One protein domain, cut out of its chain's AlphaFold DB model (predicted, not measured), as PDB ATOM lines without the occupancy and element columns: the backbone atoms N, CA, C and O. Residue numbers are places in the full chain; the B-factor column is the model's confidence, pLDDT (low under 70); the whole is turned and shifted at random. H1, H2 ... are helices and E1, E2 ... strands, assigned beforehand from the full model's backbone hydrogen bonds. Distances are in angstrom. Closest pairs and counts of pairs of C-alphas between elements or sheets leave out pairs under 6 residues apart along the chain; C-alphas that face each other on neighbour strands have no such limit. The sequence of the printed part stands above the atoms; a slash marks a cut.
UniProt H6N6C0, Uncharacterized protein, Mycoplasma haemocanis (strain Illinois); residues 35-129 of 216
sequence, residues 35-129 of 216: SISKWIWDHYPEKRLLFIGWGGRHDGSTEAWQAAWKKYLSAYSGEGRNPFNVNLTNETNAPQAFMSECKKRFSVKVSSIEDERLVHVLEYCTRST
ATOM      1  N   SER A  35     -29.693  10.358 -43.494       97.44
ATOM      2  CA  SER A  35     -28.763   9.274 -43.162       97.44
ATOM      3  C   SER A  35     -28.986   8.802 -41.725       97.44
ATOM      4  O   SER A  35     -29.344   9.600 -40.857       97.44
ATOM      5  N   ILE A  36     -28.719   7.526 -41.454       97.88
ATOM      6  CA  ILE A  36     -28.745   6.975 -40.094       97.88
ATOM      7  C   ILE A  36     -27.845   7.792 -39.156       97.88
ATOM      8  O   ILE A  36     -28.240   8.097 -38.033       97.88
ATOM      9  N   SER A  37     -26.671   8.225 -39.627       96.69
ATOM     10  CA  SER A  37     -25.788   9.101 -38.853       96.69
ATOM     11  C   SER A  37     -26.460  10.399 -38.408       96.69
ATOM     12  O   SER A  37     -26.302  10.808 -37.258       96.69
ATOM     13  N   LYS A  38     -27.240  11.023 -39.297       95.81
ATOM     14  CA  LYS A  38     -27.966  12.254 -38.999       95.81
ATOM     15  C   LYS A  38     -29.151  11.999 -38.069       95.81
ATOM     16  O   LYS A  38     -29.353  12.779 -37.149       95.81
ATOM     17  N   TRP A  39     -29.873  10.895 -38.252       95.56
ATOM     18  CA  TRP A  39     -30.928  10.476 -37.322       95.56
ATOM     19  C   TRP A  39     -30.405  10.306 -35.895       95.56
ATOM     20  O   TRP A  39     -30.990  10.839 -34.956       95.56
ATOM     21  N   ILE A  40     -29.279   9.609 -35.733       95.88
ATOM     22  CA  ILE A  40     -28.658   9.387 -34.421       95.88
ATOM     23  C   ILE A  40     -28.252  10.716 -33.784       95.88
ATOM     24  O   ILE A  40     -28.541  10.949 -32.616       95.88
ATOM     25  N   TRP A  41     -27.640  11.608 -34.560       93.31
ATOM     26  CA  TRP A  41     -27.257  12.930 -34.074       93.31
ATOM     27  C   TRP A  41     -28.451  13.781 -33.622       93.31
ATOM     28  O   TRP A  41     -28.390  14.402 -32.562       93.31
ATOM     29  N   ASP A  42     -29.519  13.811 -34.420       91.94
ATOM     30  CA  ASP A  42     -30.667  14.690 -34.189       91.94
ATOM     31  C   ASP A  42     -31.565  14.185 -33.038       91.94
ATOM     32  O   ASP A  42     -32.144  15.001 -32.320       91.94
ATOM     33  N   HIS A  43     -31.684  12.863 -32.844       93.00
ATOM     34  CA  HIS A  43     -32.706  12.273 -31.962       93.00
ATOM     35  C   HIS A  43     -32.165  11.486 -30.763       93.00
ATOM     36  O   HIS A  43     -32.917  11.247 -29.823       93.00
ATOM     37  N   TYR A  44     -30.886  11.105 -30.767       95.12
ATOM     38  CA  TYR A  44     -30.291  10.245 -29.739       95.12
ATOM     39  C   TYR A  44     -29.045  10.913 -29.143       95.12
ATOM     40  O   TYR A  44     -27.913  10.471 -29.377       95.12
ATOM     41  N   PRO A  45     -29.206  12.018 -28.389       93.69
ATOM     42  CA  PRO A  45     -28.081  12.781 -27.849       93.69
ATOM     43  C   PRO A  45     -27.178  11.951 -26.924       93.69
ATOM     44  O   PRO A  45     -25.993  12.262 -26.782       93.69
ATOM     45  N   GLU A  46     -27.702  10.880 -26.334       95.44
ATOM     46  CA  GLU A  46     -27.010   9.896 -25.502       95.44
ATOM     47  C   GLU A  46     -26.224   8.839 -26.286       95.44
ATOM     48  O   GLU A  46     -25.498   8.056 -25.669       95.44
ATOM     49  N   LYS A  47     -26.323   8.825 -27.620       96.81
ATOM     50  CA  LYS A  47     -25.594   7.903 -28.494       96.81
ATOM     51  C   LYS A  47     -24.570   8.623 -29.365       96.81
ATOM     52  O   LYS A  47     -24.775   9.731 -29.864       96.81
ATOM     53  N   ARG A  48     -23.450   7.946 -29.612       95.69
ATOM     54  CA  ARG A  48     -22.444   8.321 -30.610       95.69
ATOM     55  C   ARG A  48     -22.111   7.132 -31.480       95.69
ATOM     56  O   ARG A  48     -21.997   6.014 -30.989       95.69
ATOM     57  N   LEU A  49     -21.923   7.392 -32.768       96.88
ATOM     58  CA  LEU A  49     -21.474   6.382 -33.716       96.88
ATOM     59  C   LEU A  49     -20.109   5.839 -33.297       96.88
ATOM     60  O   LEU A  49     -19.219   6.589 -32.885       96.88
ATOM     61  N   LEU A  50     -19.952   4.528 -33.419       96.12
ATOM     62  CA  LEU A  50     -18.701   3.855 -33.146       96.12
ATOM     63  C   LEU A  50     -17.915   3.729 -34.456       96.12
ATOM     64  O   LEU A  50     -18.247   2.931 -35.329       96.12
ATOM     65  N   PHE A  51     -16.903   4.578 -34.630       92.56
ATOM     66  CA  PHE A  51     -16.072   4.594 -35.833       92.56
ATOM     67  C   PHE A  51     -14.787   3.782 -35.645       92.56
ATOM     68  O   PHE A  51     -14.232   3.687 -34.549       92.56
ATOM     69  N   ILE A  52     -14.285   3.219 -36.744       93.00
ATOM     70  CA  ILE A  52     -12.942   2.627 -36.790       93.00
ATOM     71  C   ILE A  52     -11.922   3.736 -36.495       93.00
ATOM     72  O   ILE A  52     -12.014   4.814 -37.083       93.00
ATOM     73  N   GLY A  53     -10.967   3.483 -35.598       90.00
ATOM     74  CA  GLY A  53     -10.026   4.494 -35.100       90.00
ATOM     75  C   GLY A  53     -10.466   5.166 -33.796       90.00
ATOM     76  O   GLY A  53      -9.705   5.948 -33.226       90.00
ATOM     77  N   TRP A  54     -11.672   4.869 -33.289       86.56
ATOM     78  CA  TRP A  54     -12.098   5.329 -31.966       86.56
ATOM     79  C   TRP A  54     -11.066   4.933 -30.896       86.56
ATOM     80  O   TRP A  54     -10.533   3.827 -30.916       86.56
ATOM     81  N   GLY A  55     -10.750   5.853 -29.979       83.38
ATOM     82  CA  GLY A  55      -9.730   5.630 -28.947       83.38
ATOM     83  C   GLY A  55      -8.307   5.419 -29.486       83.38
ATOM     84  O   GLY A  55      -7.475   4.866 -28.772       83.38
ATOM     85  N   GLY A  56      -8.034   5.808 -30.739       89.19
ATOM     86  CA  GLY A  56      -6.733   5.616 -31.387       89.19
ATOM     87  C   GLY A  56      -6.450   4.168 -31.793       89.19
ATOM     88  O   GLY A  56      -5.294   3.822 -32.027       89.19
ATOM     89  N   ARG A  57      -7.476   3.305 -31.852       92.56
ATOM     90  CA  ARG A  57      -7.326   1.882 -32.189       92.56
ATOM     91  C   ARG A  57      -8.193   1.483 -33.375       92.56
ATOM     92  O   ARG A  57      -9.333   1.926 -33.520       92.56
ATOM     93  N   HIS A  58      -7.644   0.612 -34.215       95.38
ATOM     94  CA  HIS A  58      -8.258   0.173 -35.473       95.38
ATOM     95  C   HIS A  58      -8.576  -1.329 -35.505       95.38
ATOM     96  O   HIS A  58      -9.126  -1.811 -36.485       95.38
ATOM     97  N   ASP A  59      -8.250  -2.053 -34.438       95.12
ATOM     98  CA  ASP A  59      -8.274  -3.517 -34.330       95.12
ATOM     99  C   ASP A  59      -9.483  -4.056 -33.540       95.12
ATOM    100  O   ASP A  59      -9.514  -5.222 -33.159       95.12
ATOM    101  N   GLY A  60     -10.456  -3.195 -33.226       96.31
ATOM    102  CA  GLY A  60     -11.639  -3.577 -32.451       96.31
ATOM    103  C   GLY A  60     -11.377  -3.849 -30.965       96.31
ATOM    104  O   GLY A  60     -12.278  -4.334 -30.283       96.31
ATOM    105  N   SER A  61     -10.190  -3.517 -30.439       96.81
ATOM    106  CA  SER A  61      -9.797  -3.789 -29.043       96.81
ATOM    107  C   SER A  61     -10.232  -2.725 -28.027       96.81
ATOM    108  O   SER A  61      -9.900  -2.805 -26.843       96.81
ATOM    109  N   THR A  62     -10.934  -1.674 -28.454       95.69
ATOM    110  CA  THR A  62     -11.492  -0.711 -27.491       95.69
ATOM    111  C   THR A  62     -12.655  -1.335 -26.733       95.69
ATOM    112  O   THR A  62     -13.452  -2.049 -27.338       95.69
ATOM    113  N   GLU A  63     -12.829  -0.960 -25.466       94.94
ATOM    114  CA  GLU A  63     -13.944  -1.414 -24.626       94.94
ATOM    115  C   GLU A  63     -15.310  -1.258 -25.319       94.94
ATOM    116  O   GLU A  63     -16.132  -2.166 -25.293       94.94
ATOM    117  N   ALA A  64     -15.535  -0.139 -26.017       95.44
ATOM    118  CA  ALA A  64     -16.784   0.107 -26.736       95.44
ATOM    119  C   ALA A  64     -17.009  -0.871 -27.906       95.44
ATOM    120  O   ALA A  64     -18.122  -1.358 -28.090       95.44
ATOM    121  N   TRP A  65     -15.959  -1.182 -28.674       97.62
ATOM    122  CA  TRP A  65     -16.028  -2.167 -29.761       97.62
ATOM    123  C   TRP A  65     -16.237  -3.583 -29.229       97.62
ATOM    124  O   TRP A  65     -17.120  -4.285 -29.717       97.62
ATOM    125  N   GLN A  66     -15.497  -3.972 -28.192       97.50
ATOM    126  CA  GLN A  66     -15.648  -5.275 -27.545       97.50
ATOM    127  C   GLN A  66     -17.056  -5.446 -26.954       97.50
ATOM    128  O   GLN A  66     -17.686  -6.483 -27.145       97.50
ATOM    129  N   ALA A  67     -17.596  -4.413 -26.297       96.88
ATOM    130  CA  ALA A  67     -18.953  -4.430 -25.756       96.88
ATOM    131  C   ALA A  67     -20.017  -4.556 -26.859       96.88
ATOM    132  O   ALA A  67     -20.934  -5.370 -26.738       96.88
ATOM    133  N   ALA A  68     -19.883  -3.790 -27.946       97.75
ATOM    134  CA  ALA A  68     -20.789  -3.855 -29.091       97.75
ATOM    135  C   ALA A  68     -20.763  -5.235 -29.766       97.75
ATOM    136  O   ALA A  68     -21.817  -5.815 -30.035       97.75
ATOM    137  N   TRP A  69     -19.568  -5.793 -29.977       98.00
ATOM    138  CA  TRP A  69     -19.398  -7.112 -30.574       98.00
ATOM    139  C   TRP A  69     -19.949  -8.226 -29.689       98.00
ATOM    140  O   TRP A  69     -20.743  -9.040 -30.154       98.00
ATOM    141  N   LYS A  70     -19.629  -8.215 -28.391       97.81
ATOM    142  CA  LYS A  70     -20.180  -9.168 -27.419       97.81
ATOM    143  C   LYS A  70     -21.708  -9.148 -27.414       97.81
ATOM    144  O   LYS A  70     -22.344 -10.202 -27.368       97.81
ATOM    145  N   LYS A  71     -22.300  -7.954 -27.471       97.69
ATOM    146  CA  LYS A  71     -23.752  -7.776 -27.534       97.69
ATOM    147  C   LYS A  71     -24.338  -8.348 -28.827       97.69
ATOM    148  O   LYS A  71     -25.345  -9.045 -28.770       97.69
ATOM    149  N   TYR A  72     -23.691  -8.100 -29.964       97.88
ATOM    150  CA  TYR A  72     -24.099  -8.646 -31.260       97.88
ATOM    151  C   TYR A  72     -24.003 -10.174 -31.298       97.88
ATOM    152  O   TYR A  72     -24.968 -10.843 -31.656       97.88
ATOM    153  N   LEU A  73     -22.878 -10.738 -30.849       96.94
ATOM    154  CA  LEU A  73     -22.699 -12.182 -30.717       96.94
ATOM    155  C   LEU A  73     -23.789 -12.804 -29.852       96.94
ATOM    156  O   LEU A  73     -24.374 -13.803 -30.248       96.94
ATOM    157  N   SER A  74     -24.087 -12.205 -28.699       96.06
ATOM    158  CA  SER A  74     -25.084 -12.750 -27.773       96.06
ATOM    159  C   SER A  74     -26.484 -12.800 -28.389       96.06
ATOM    160  O   SER A  74     -27.264 -13.675 -28.034       96.06
ATOM    161  N   ALA A  75     -26.794 -11.879 -29.304       96.62
ATOM    162  CA  ALA A  75     -28.088 -11.818 -29.970       96.62
ATOM    163  C   ALA A  75     -28.226 -12.821 -31.126       96.62
ATOM    164  O   ALA A  75     -29.325 -13.301 -31.355       96.62
ATOM    165  N   TYR A  76     -27.135 -13.139 -31.834       96.69
ATOM    166  CA  TYR A  76     -27.203 -13.915 -33.083       96.69
ATOM    167  C   TYR A  76     -26.421 -15.237 -33.067       96.69
ATOM    168  O   TYR A  76     -26.419 -15.966 -34.058       96.69
ATOM    169  N   SER A  77     -25.739 -15.580 -31.971       93.06
ATOM    170  CA  SER A  77     -25.060 -16.875 -31.844       93.06
ATOM    171  C   SER A  77     -26.058 -18.024 -31.947       93.06
ATOM    172  O   SER A  77     -27.032 -18.081 -31.203       93.06
ATOM    173  N   GLY A  78     -25.796 -18.957 -32.861       88.38
ATOM    174  CA  GLY A  78     -26.699 -20.076 -33.136       88.38
ATOM    175  C   GLY A  78     -27.828 -19.743 -34.115       88.38
ATOM    176  O   GLY A  78     -28.531 -20.655 -34.548       88.38
ATOM    177  N   GLU A  79     -27.975 -18.482 -34.530       86.56
ATOM    178  CA  GLU A  79     -28.850 -18.138 -35.644       86.56
ATOM    179  C   GLU A  79     -28.165 -18.449 -36.982       86.56
ATOM    180  O   GLU A  79     -26.982 -18.177 -37.183       86.56
ATOM    181  N   GLY A  80     -28.918 -18.998 -37.940       84.69
ATOM    182  CA  GLY A  80     -28.395 -19.308 -39.279       84.69
ATOM    183  C   GLY A  80     -28.066 -18.071 -40.128       84.69
ATOM    184  O   GLY A  80     -27.486 -18.200 -41.204       84.69
ATOM    185  N   ARG A  81     -28.451 -16.872 -39.676       91.69
ATOM    186  CA  ARG A  81     -28.187 -15.585 -40.329       91.69
ATOM    187  C   ARG A  81     -28.136 -14.475 -39.286       91.69
ATOM    188  O   ARG A  81     -28.710 -14.610 -38.220       91.69
ATOM    189  N   ASN A  82     -27.495 -13.360 -39.623       95.75
ATOM    190  CA  ASN A  82     -27.482 -12.165 -38.782       95.75
ATOM    191  C   ASN A  82     -27.657 -10.900 -39.642       95.75
ATOM    192  O   ASN A  82     -27.308 -10.930 -40.827       95.75
ATOM    193  N   PRO A  83     -28.169  -9.782 -39.092       95.69
ATOM    194  CA  PRO A  83     -28.521  -8.602 -39.882       95.69
ATOM    195  C   PRO A  83     -27.363  -7.974 -40.655       95.69
ATOM    196  O   PRO A  83     -27.601  -7.285 -41.649       95.69
ATOM    197  N   PHE A  84     -26.123  -8.156 -40.194       96.88
ATOM    198  CA  PHE A  84     -24.917  -7.633 -40.846       96.88
ATOM    199  C   PHE A  84     -24.256  -8.654 -41.776       96.88
ATOM    200  O   PHE A  84     -23.310  -8.302 -42.469       96.88
ATOM    201  N   ASN A  85     -24.768  -9.888 -41.836       95.94
ATOM    202  CA  ASN A  85     -24.234 -10.977 -42.650       95.94
ATOM    203  C   ASN A  85     -22.715 -11.181 -42.469       95.94
ATOM    204  O   ASN A  85     -21.974 -11.370 -43.433       95.94
ATOM    205  N   VAL A  86     -22.244 -11.093 -41.222       95.81
ATOM    206  CA  VAL A  86     -20.834 -11.308 -40.860       95.81
ATOM    207  C   VAL A  86     -20.645 -12.672 -40.209       95.81
ATOM    208  O   VAL A  86     -21.574 -13.210 -39.609       95.81
ATOM    209  N   ASN A  87     -19.436 -13.228 -40.303       94.75
ATOM    210  CA  ASN A  87     -19.105 -14.456 -39.586       94.75
ATOM    211  C   ASN A  87     -19.084 -14.199 -38.070       94.75
ATOM    212  O   ASN A  87     -18.496 -13.213 -37.622       94.75
ATOM    213  N   LEU A  88     -19.712 -15.080 -37.292       95.31
ATOM    214  CA  LEU A  88     -19.779 -14.974 -35.837       95.31
ATOM    215  C   LEU A  88     -18.631 -15.781 -35.224       95.31
ATOM    216  O   LEU A  88     -18.660 -17.009 -35.208       95.31
ATOM    217  N   THR A  89     -17.601 -15.086 -34.746       91.94
ATOM    218  CA  THR A  89     -16.445 -15.679 -34.060       91.94
ATOM    219  C   THR A  89     -16.494 -15.359 -32.570       91.94
ATOM    220  O   THR A  89     -16.868 -14.258 -32.186       91.94
ATOM    221  N   ASN A  90     -16.056 -16.280 -31.708       91.50
ATOM    222  CA  ASN A  90     -15.999 -16.060 -30.251       91.50
ATOM    223  C   ASN A  90     -14.796 -15.198 -29.813       91.50
ATOM    224  O   ASN A  90     -14.278 -15.351 -28.708       91.50
ATOM    225  N   GLU A  91     -14.312 -14.322 -30.690       93.00
ATOM    226  CA  GLU A  91     -13.201 -13.423 -30.390       93.00
ATOM    227  C   GLU A  91     -13.657 -12.274 -29.490       93.00
ATOM    228  O   GLU A  91     -14.764 -11.752 -29.625       93.00
ATOM    229  N   THR A  92     -12.778 -11.847 -28.584       95.56
ATOM    230  CA  THR A  92     -13.047 -10.707 -27.698       95.56
ATOM    231  C   THR A  92     -13.108  -9.390 -28.475       95.56
ATOM    232  O   THR A  92     -13.952  -8.542 -28.190       95.56
ATOM    233  N   ASN A  93     -12.204  -9.204 -29.439       97.50
ATOM    234  CA  ASN A  93     -12.130  -7.990 -30.248       97.50
ATOM    235  C   ASN A  93     -13.200  -8.006 -31.336       97.50
ATOM    236  O   ASN A  93     -13.487  -9.051 -31.912       97.50
ATOM    237  N   ALA A  94     -13.757  -6.834 -31.646       97.69
ATOM    238  CA  ALA A  94     -14.708  -6.711 -32.743       97.69
ATOM    239  C   ALA A  94     -14.018  -7.012 -34.088       97.69
ATOM    240  O   ALA A  94     -13.076  -6.300 -34.445       97.69
ATOM    241  N   PRO A  95     -14.483  -7.999 -34.875       97.19
ATOM    242  CA  PRO A  95     -13.868  -8.318 -36.154       97.19
ATOM    243  C   PRO A  95     -13.990  -7.167 -37.156       97.19
ATOM    244  O   PRO A  95     -14.986  -6.439 -37.193       97.19
ATOM    245  N   GLN A  96     -13.012  -7.057 -38.058       97.06
ATOM    246  CA  GLN A  96     -12.983  -6.009 -39.082       97.06
ATOM    247  C   GLN A  96     -14.244  -5.993 -39.960       97.06
ATOM    248  O   GLN A  96     -14.718  -4.917 -40.336       97.06
ATOM    249  N   ALA A  97     -14.803  -7.167 -40.272       97.12
ATOM    250  CA  ALA A  97     -16.037  -7.287 -41.044       97.12
ATOM    251  C   ALA A  97     -17.218  -6.615 -40.325       97.12
ATOM    252  O   ALA A  97     -17.909  -5.792 -40.922       97.12
ATOM    253  N   PHE A  98     -17.387  -6.878 -39.026       98.00
ATOM    254  CA  PHE A  98     -18.428  -6.266 -38.200       98.00
ATOM    255  C   PHE A  98     -18.279  -4.739 -38.126       98.00
ATOM    256  O   PHE A  98     -19.221  -4.003 -38.426       98.00
ATOM    257  N   MET A  99     -17.071  -4.245 -37.827       98.06
ATOM    258  CA  MET A  99     -16.806  -2.800 -37.767       98.06
ATOM    259  C   MET A  99     -17.047  -2.105 -39.118       98.06
ATOM    260  O   MET A  99     -17.552  -0.979 -39.178       98.06
ATOM    261  N   SER A 100     -16.707  -2.780 -40.219       97.62
ATOM    262  CA  SER A 100     -16.921  -2.265 -41.575       97.62
ATOM    263  C   SER A 100     -18.405  -2.182 -41.932       97.62
ATOM    264  O   SER A 100     -18.819  -1.204 -42.556       97.62
ATOM    265  N   GLU A 101     -19.217  -3.151 -41.511       97.56
ATOM    266  CA  GLU A 101     -20.671  -3.114 -41.708       97.56
ATOM    267  C   GLU A 101     -21.331  -1.970 -40.939       97.56
ATOM    268  O   GLU A 101     -22.153  -1.245 -41.510       97.56
ATOM    269  N   CYS A 102     -20.900  -1.712 -39.701       98.06
ATOM    270  CA  CYS A 102     -21.314  -0.511 -38.976       98.06
ATOM    271  C   CYS A 102     -21.030   0.762 -39.787       98.06
ATOM    272  O   CYS A 102     -21.938   1.557 -40.045       98.06
ATOM    273  N   LYS A 103     -19.792   0.917 -40.281       97.50
ATOM    274  CA  LYS A 103     -19.389   2.084 -41.081       97.50
ATOM    275  C   LYS A 103     -20.248   2.265 -42.335       97.50
ATOM    276  O   LYS A 103     -20.665   3.386 -42.621       97.50
ATOM    277  N   LYS A 104     -20.517   1.189 -43.084       97.31
ATOM    278  CA  LYS A 104     -21.338   1.242 -44.309       97.31
ATOM    279  C   LYS A 104     -22.754   1.740 -44.019       97.31
ATOM    280  O   LYS A 104     -23.294   2.544 -44.778       97.31
ATOM    281  N   ARG A 105     -23.347   1.296 -42.908       97.75
ATOM    282  CA  ARG A 105     -24.739   1.611 -42.557       97.75
ATOM    283  C   ARG A 105     -24.950   3.056 -42.128       97.75
ATOM    284  O   ARG A 105     -26.034   3.581 -42.350       97.75
ATOM    285  N   PHE A 106     -23.932   3.739 -41.603       97.50
ATOM    286  CA  PHE A 106     -24.058   5.137 -41.167       97.50
ATOM    287  C   PHE A 106     -24.573   6.086 -42.262       97.50
ATOM    288  O   PHE A 106     -25.284   7.043 -41.954       97.50
ATOM    289  N   SER A 107     -24.263   5.805 -43.531       97.12
ATOM    290  CA  SER A 107     -24.673   6.624 -44.680       97.12
ATOM    291  C   SER A 107     -26.014   6.217 -45.298       97.12
ATOM    292  O   SER A 107     -26.518   6.924 -46.171       97.12
ATOM    293  N   VAL A 108     -26.608   5.096 -44.874       97.56
ATOM    294  CA  VAL A 108     -27.898   4.628 -45.402       97.56
ATOM    295  C   VAL A 108     -28.986   5.625 -45.025       97.56
ATOM    296  O   VAL A 108     -29.070   6.047 -43.873       97.56
ATOM    297  N   LYS A 109     -29.815   6.013 -45.998       97.06
ATOM    298  CA  LYS A 109     -30.949   6.911 -45.766       97.06
ATOM    299  C   LYS A 109     -32.178   6.129 -45.316       97.06
ATOM    300  O   LYS A 109     -32.551   5.147 -45.956       97.06
ATOM    301  N   VAL A 110     -32.815   6.608 -44.256       95.69
ATOM    302  CA  VAL A 110     -34.047   6.053 -43.683       95.69
ATOM    303  C   VAL A 110     -35.049   7.180 -43.436       95.69
ATOM    304  O   VAL A 110     -34.660   8.339 -43.246       95.69
ATOM    305  N   SER A 111     -36.339   6.857 -43.484       91.31
ATOM    306  CA  SER A 111     -37.432   7.834 -43.371       91.31
ATOM    307  C   SER A 111     -38.168   7.805 -42.033       91.31
ATOM    308  O   SER A 111     -39.070   8.615 -41.844       91.31
ATOM    309  N   SER A 112     -37.846   6.877 -41.127       89.19
ATOM    310  CA  SER A 112     -38.442   6.849 -39.789       89.19
ATOM    311  C   SER A 112     -37.495   6.251 -38.749       89.19
ATOM    312  O   SER A 112     -36.501   5.604 -39.096       89.19
ATOM    313  N   ILE A 113     -37.806   6.509 -37.477       89.19
ATOM    314  CA  ILE A 113     -37.026   6.037 -36.328       89.19
ATOM    315  C   ILE A 113     -37.170   4.528 -36.093       89.19
ATOM    316  O   ILE A 113     -36.289   3.917 -35.498       89.19
ATOM    317  N   GLU A 114     -38.254   3.935 -36.593       92.19
ATOM    318  CA  GLU A 114     -38.566   2.507 -36.501       92.19
ATOM    319  C   GLU A 114     -37.912   1.671 -37.614       92.19
ATOM    320  O   GLU A 114     -38.075   0.453 -37.635       92.19
ATOM    321  N   ASP A 115     -37.182   2.292 -38.552       95.50
ATOM    322  CA  ASP A 115     -36.467   1.556 -39.597       95.50
ATOM    323  C   ASP A 115     -35.478   0.572 -38.956       95.50
ATOM    324  O   ASP A 115     -34.556   0.965 -38.238       95.50
ATOM    325  N   GLU A 116     -35.644  -0.718 -39.247       96.06
ATOM    326  CA  GLU A 116     -34.853  -1.807 -38.664       96.06
ATOM    327  C   GLU A 116     -33.338  -1.580 -38.822       96.06
ATOM    328  O   GLU A 116     -32.538  -1.928 -37.952       96.06
ATOM    329  N   ARG A 117     -32.910  -0.917 -39.905       96.75
ATOM    330  CA  ARG A 117     -31.493  -0.598 -40.129       96.75
ATOM    331  C   ARG A 117     -30.989   0.439 -39.133       96.75
ATOM    332  O   ARG A 117     -29.856   0.313 -38.674       96.75
ATOM    333  N   LEU A 118     -31.803   1.442 -38.804       96.94
ATOM    334  CA  LEU A 118     -31.487   2.426 -37.771       96.94
ATOM    335  C   LEU A 118     -31.475   1.771 -36.391       96.94
ATOM    336  O   LEU A 118     -30.516   1.983 -35.653       96.94
ATOM    337  N   VAL A 119     -32.467   0.931 -36.084       97.31
ATOM    338  CA  VAL A 119     -32.534   0.176 -34.819       97.31
ATOM    339  C   VAL A 119     -31.274  -0.670 -34.624       97.31
ATOM    340  O   VAL A 119     -30.618  -0.570 -33.589       97.31
ATOM    341  N   HIS A 120     -30.849  -1.426 -35.639       97.50
ATOM    342  CA  HIS A 120     -29.622  -2.220 -35.553       97.50
ATOM    343  C   HIS A 120     -28.354  -1.375 -35.401       97.50
ATOM    344  O   HIS A 120     -27.446  -1.751 -34.658       97.50
ATOM    345  N   VAL A 121     -28.264  -0.229 -36.086       98.19
ATOM    346  CA  VAL A 121     -27.114   0.668 -35.917       98.19
ATOM    347  C   VAL A 121     -27.093   1.258 -34.510       98.19
ATOM    348  O   VAL A 121     -26.037   1.248 -33.880       98.19
ATOM    349  N   LEU A 122     -28.232   1.730 -34.000       97.56
ATOM    350  CA  LEU A 122     -28.365   2.212 -32.625       97.56
ATOM    351  C   LEU A 122     -27.916   1.153 -31.620       97.56
ATOM    352  O   LEU A 122     -27.215   1.476 -30.662       97.56
ATOM    353  N   GLU A 123     -28.271  -0.104 -31.857       97.56
ATOM    354  CA  GLU A 123     -28.053  -1.174 -30.893       97.56
ATOM    355  C   GLU A 123     -26.614  -1.709 -30.872       97.56
ATOM    356  O   GLU A 123     -26.083  -1.985 -29.789       97.56
ATOM    357  N   TYR A 124     -25.980  -1.823 -32.044       98.06
ATOM    358  CA  TYR A 124     -24.711  -2.548 -32.216       98.06
ATOM    359  C   TYR A 124     -23.569  -1.714 -32.801       98.06
ATOM    360  O   TYR A 124     -22.433  -2.175 -32.845       98.06
ATOM    361  N   CYS A 125     -23.838  -0.491 -33.250       98.25
ATOM    362  CA  CYS A 125     -22.845   0.377 -33.888       98.25
ATOM    363  C   CYS A 125     -22.755   1.759 -33.231       98.25
ATOM    364  O   CYS A 125     -22.196   2.696 -33.812       98.25
ATOM    365  N   THR A 126     -23.299   1.901 -32.021       98.00
ATOM    366  CA  THR A 126     -23.149   3.104 -31.204       98.00
ATOM    367  C   THR A 126     -22.565   2.786 -29.836       98.00
ATOM    368  O   THR A 126     -22.625   1.660 -29.343       98.00
ATOM    369  N   ARG A 127     -22.015   3.818 -29.203       96.25
ATOM    370  CA  ARG A 127     -21.657   3.847 -27.785       96.25
ATOM    371  C   ARG A 127     -22.409   4.971 -27.086       96.25
ATOM    372  O   ARG A 127     -22.935   5.873 -27.738       96.25
ATOM    373  N   SER A 128     -22.397   4.955 -25.761       96.12
ATOM    374  CA  SER A 128     -22.900   6.077 -24.973       96.12
ATOM    375  C   SER A 128     -22.039   7.327 -25.176       96.12
ATOM    376  O   SER A 128     -20.807   7.256 -25.118       96.12
ATOM    377  N   THR A 129     -22.692   8.470 -25.356       96.69
ATOM    378  CA  THR A 129     -22.071   9.800 -25.360       96.69
ATOM    379  C   THR A 129     -21.358  10.052 -24.031       96.69
ATOM    380  O   THR A 129     -21.954   9.855 -22.973       96.69
TER     381      THR A 129
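Overview. This is residues 35 to 129 of the 216 residues of an uncharacterized protein of Mycoplasma haemocanis (strain Illinois) (UniProt H6N6C0). Four helices form a small cluster at crossed angles, with H4 packing on both H2 and H3, and a tiny two-stranded ribbon of E1 and E2 sits between H1 and H2. Long loops, residues 50 to 62 and 77 to 95, lead into and out of H2. The printed part has 95 residues in the order H1, E1, H2, H3, H4, E2; the ribbon is antiparallel, and the class is mostly helix, with 47 residues, under half, in named elements. It is compact, with a radius of gyration of the C-alphas of 12.7 A and spans of 34 by 33 by 19 A.

Along the chain. H1, residues 36 to 43, begins at C-alpha 36 (-28.745, 6.975, -40.094) and is 10.5 A long. E1 is residues 47 to 49. H2, residues 63 to 76, is 20.1 A long and begins at C-alpha 63 (-13.944, -1.414, -24.626). H3, residues 96 to 105, is 14.4 A long, and H4, residues 116 to 124, 12.0 A. E2, residues 126 to 128, ends at C-alpha 128 (-22.900, 6.077, -24.973).

Arrangement. H4 is the hub. H2 touches it with residues 68 to 72 alone, at a steep tilt of 52 degrees, opposite ways; the closest C-alphas, of Ala 68 and Tyr 124, are 5.2 A apart. H3 and H4 form a helical hairpin at a steep tilt of 44 degrees, closest at the C-alphas of Cys 102 and Val 121, 6.7 A. H1 and H4 only just touch, with 3 pairs of C-alphas within 8 A, the closest those of Ile 36 and Leu 118, 5.8 A. H1 and H2 are apart. Between E1 and E2, N 48 and O 127 are within hydrogen-bond range at 2.8 A. In H1, H2, H3 and H4 every O i to N i+4 pair is within hydrogen-bond range.

Size, cuts and confidence. The C-alphas of Asp 42 and Gly 78, the two farthest apart, are 35.0 A apart. The printed part has no cut. The links E1 to H2 and H2 to H3 are long. Mean pLDDT of the printed part is 95.3, and no printed residue is under 70.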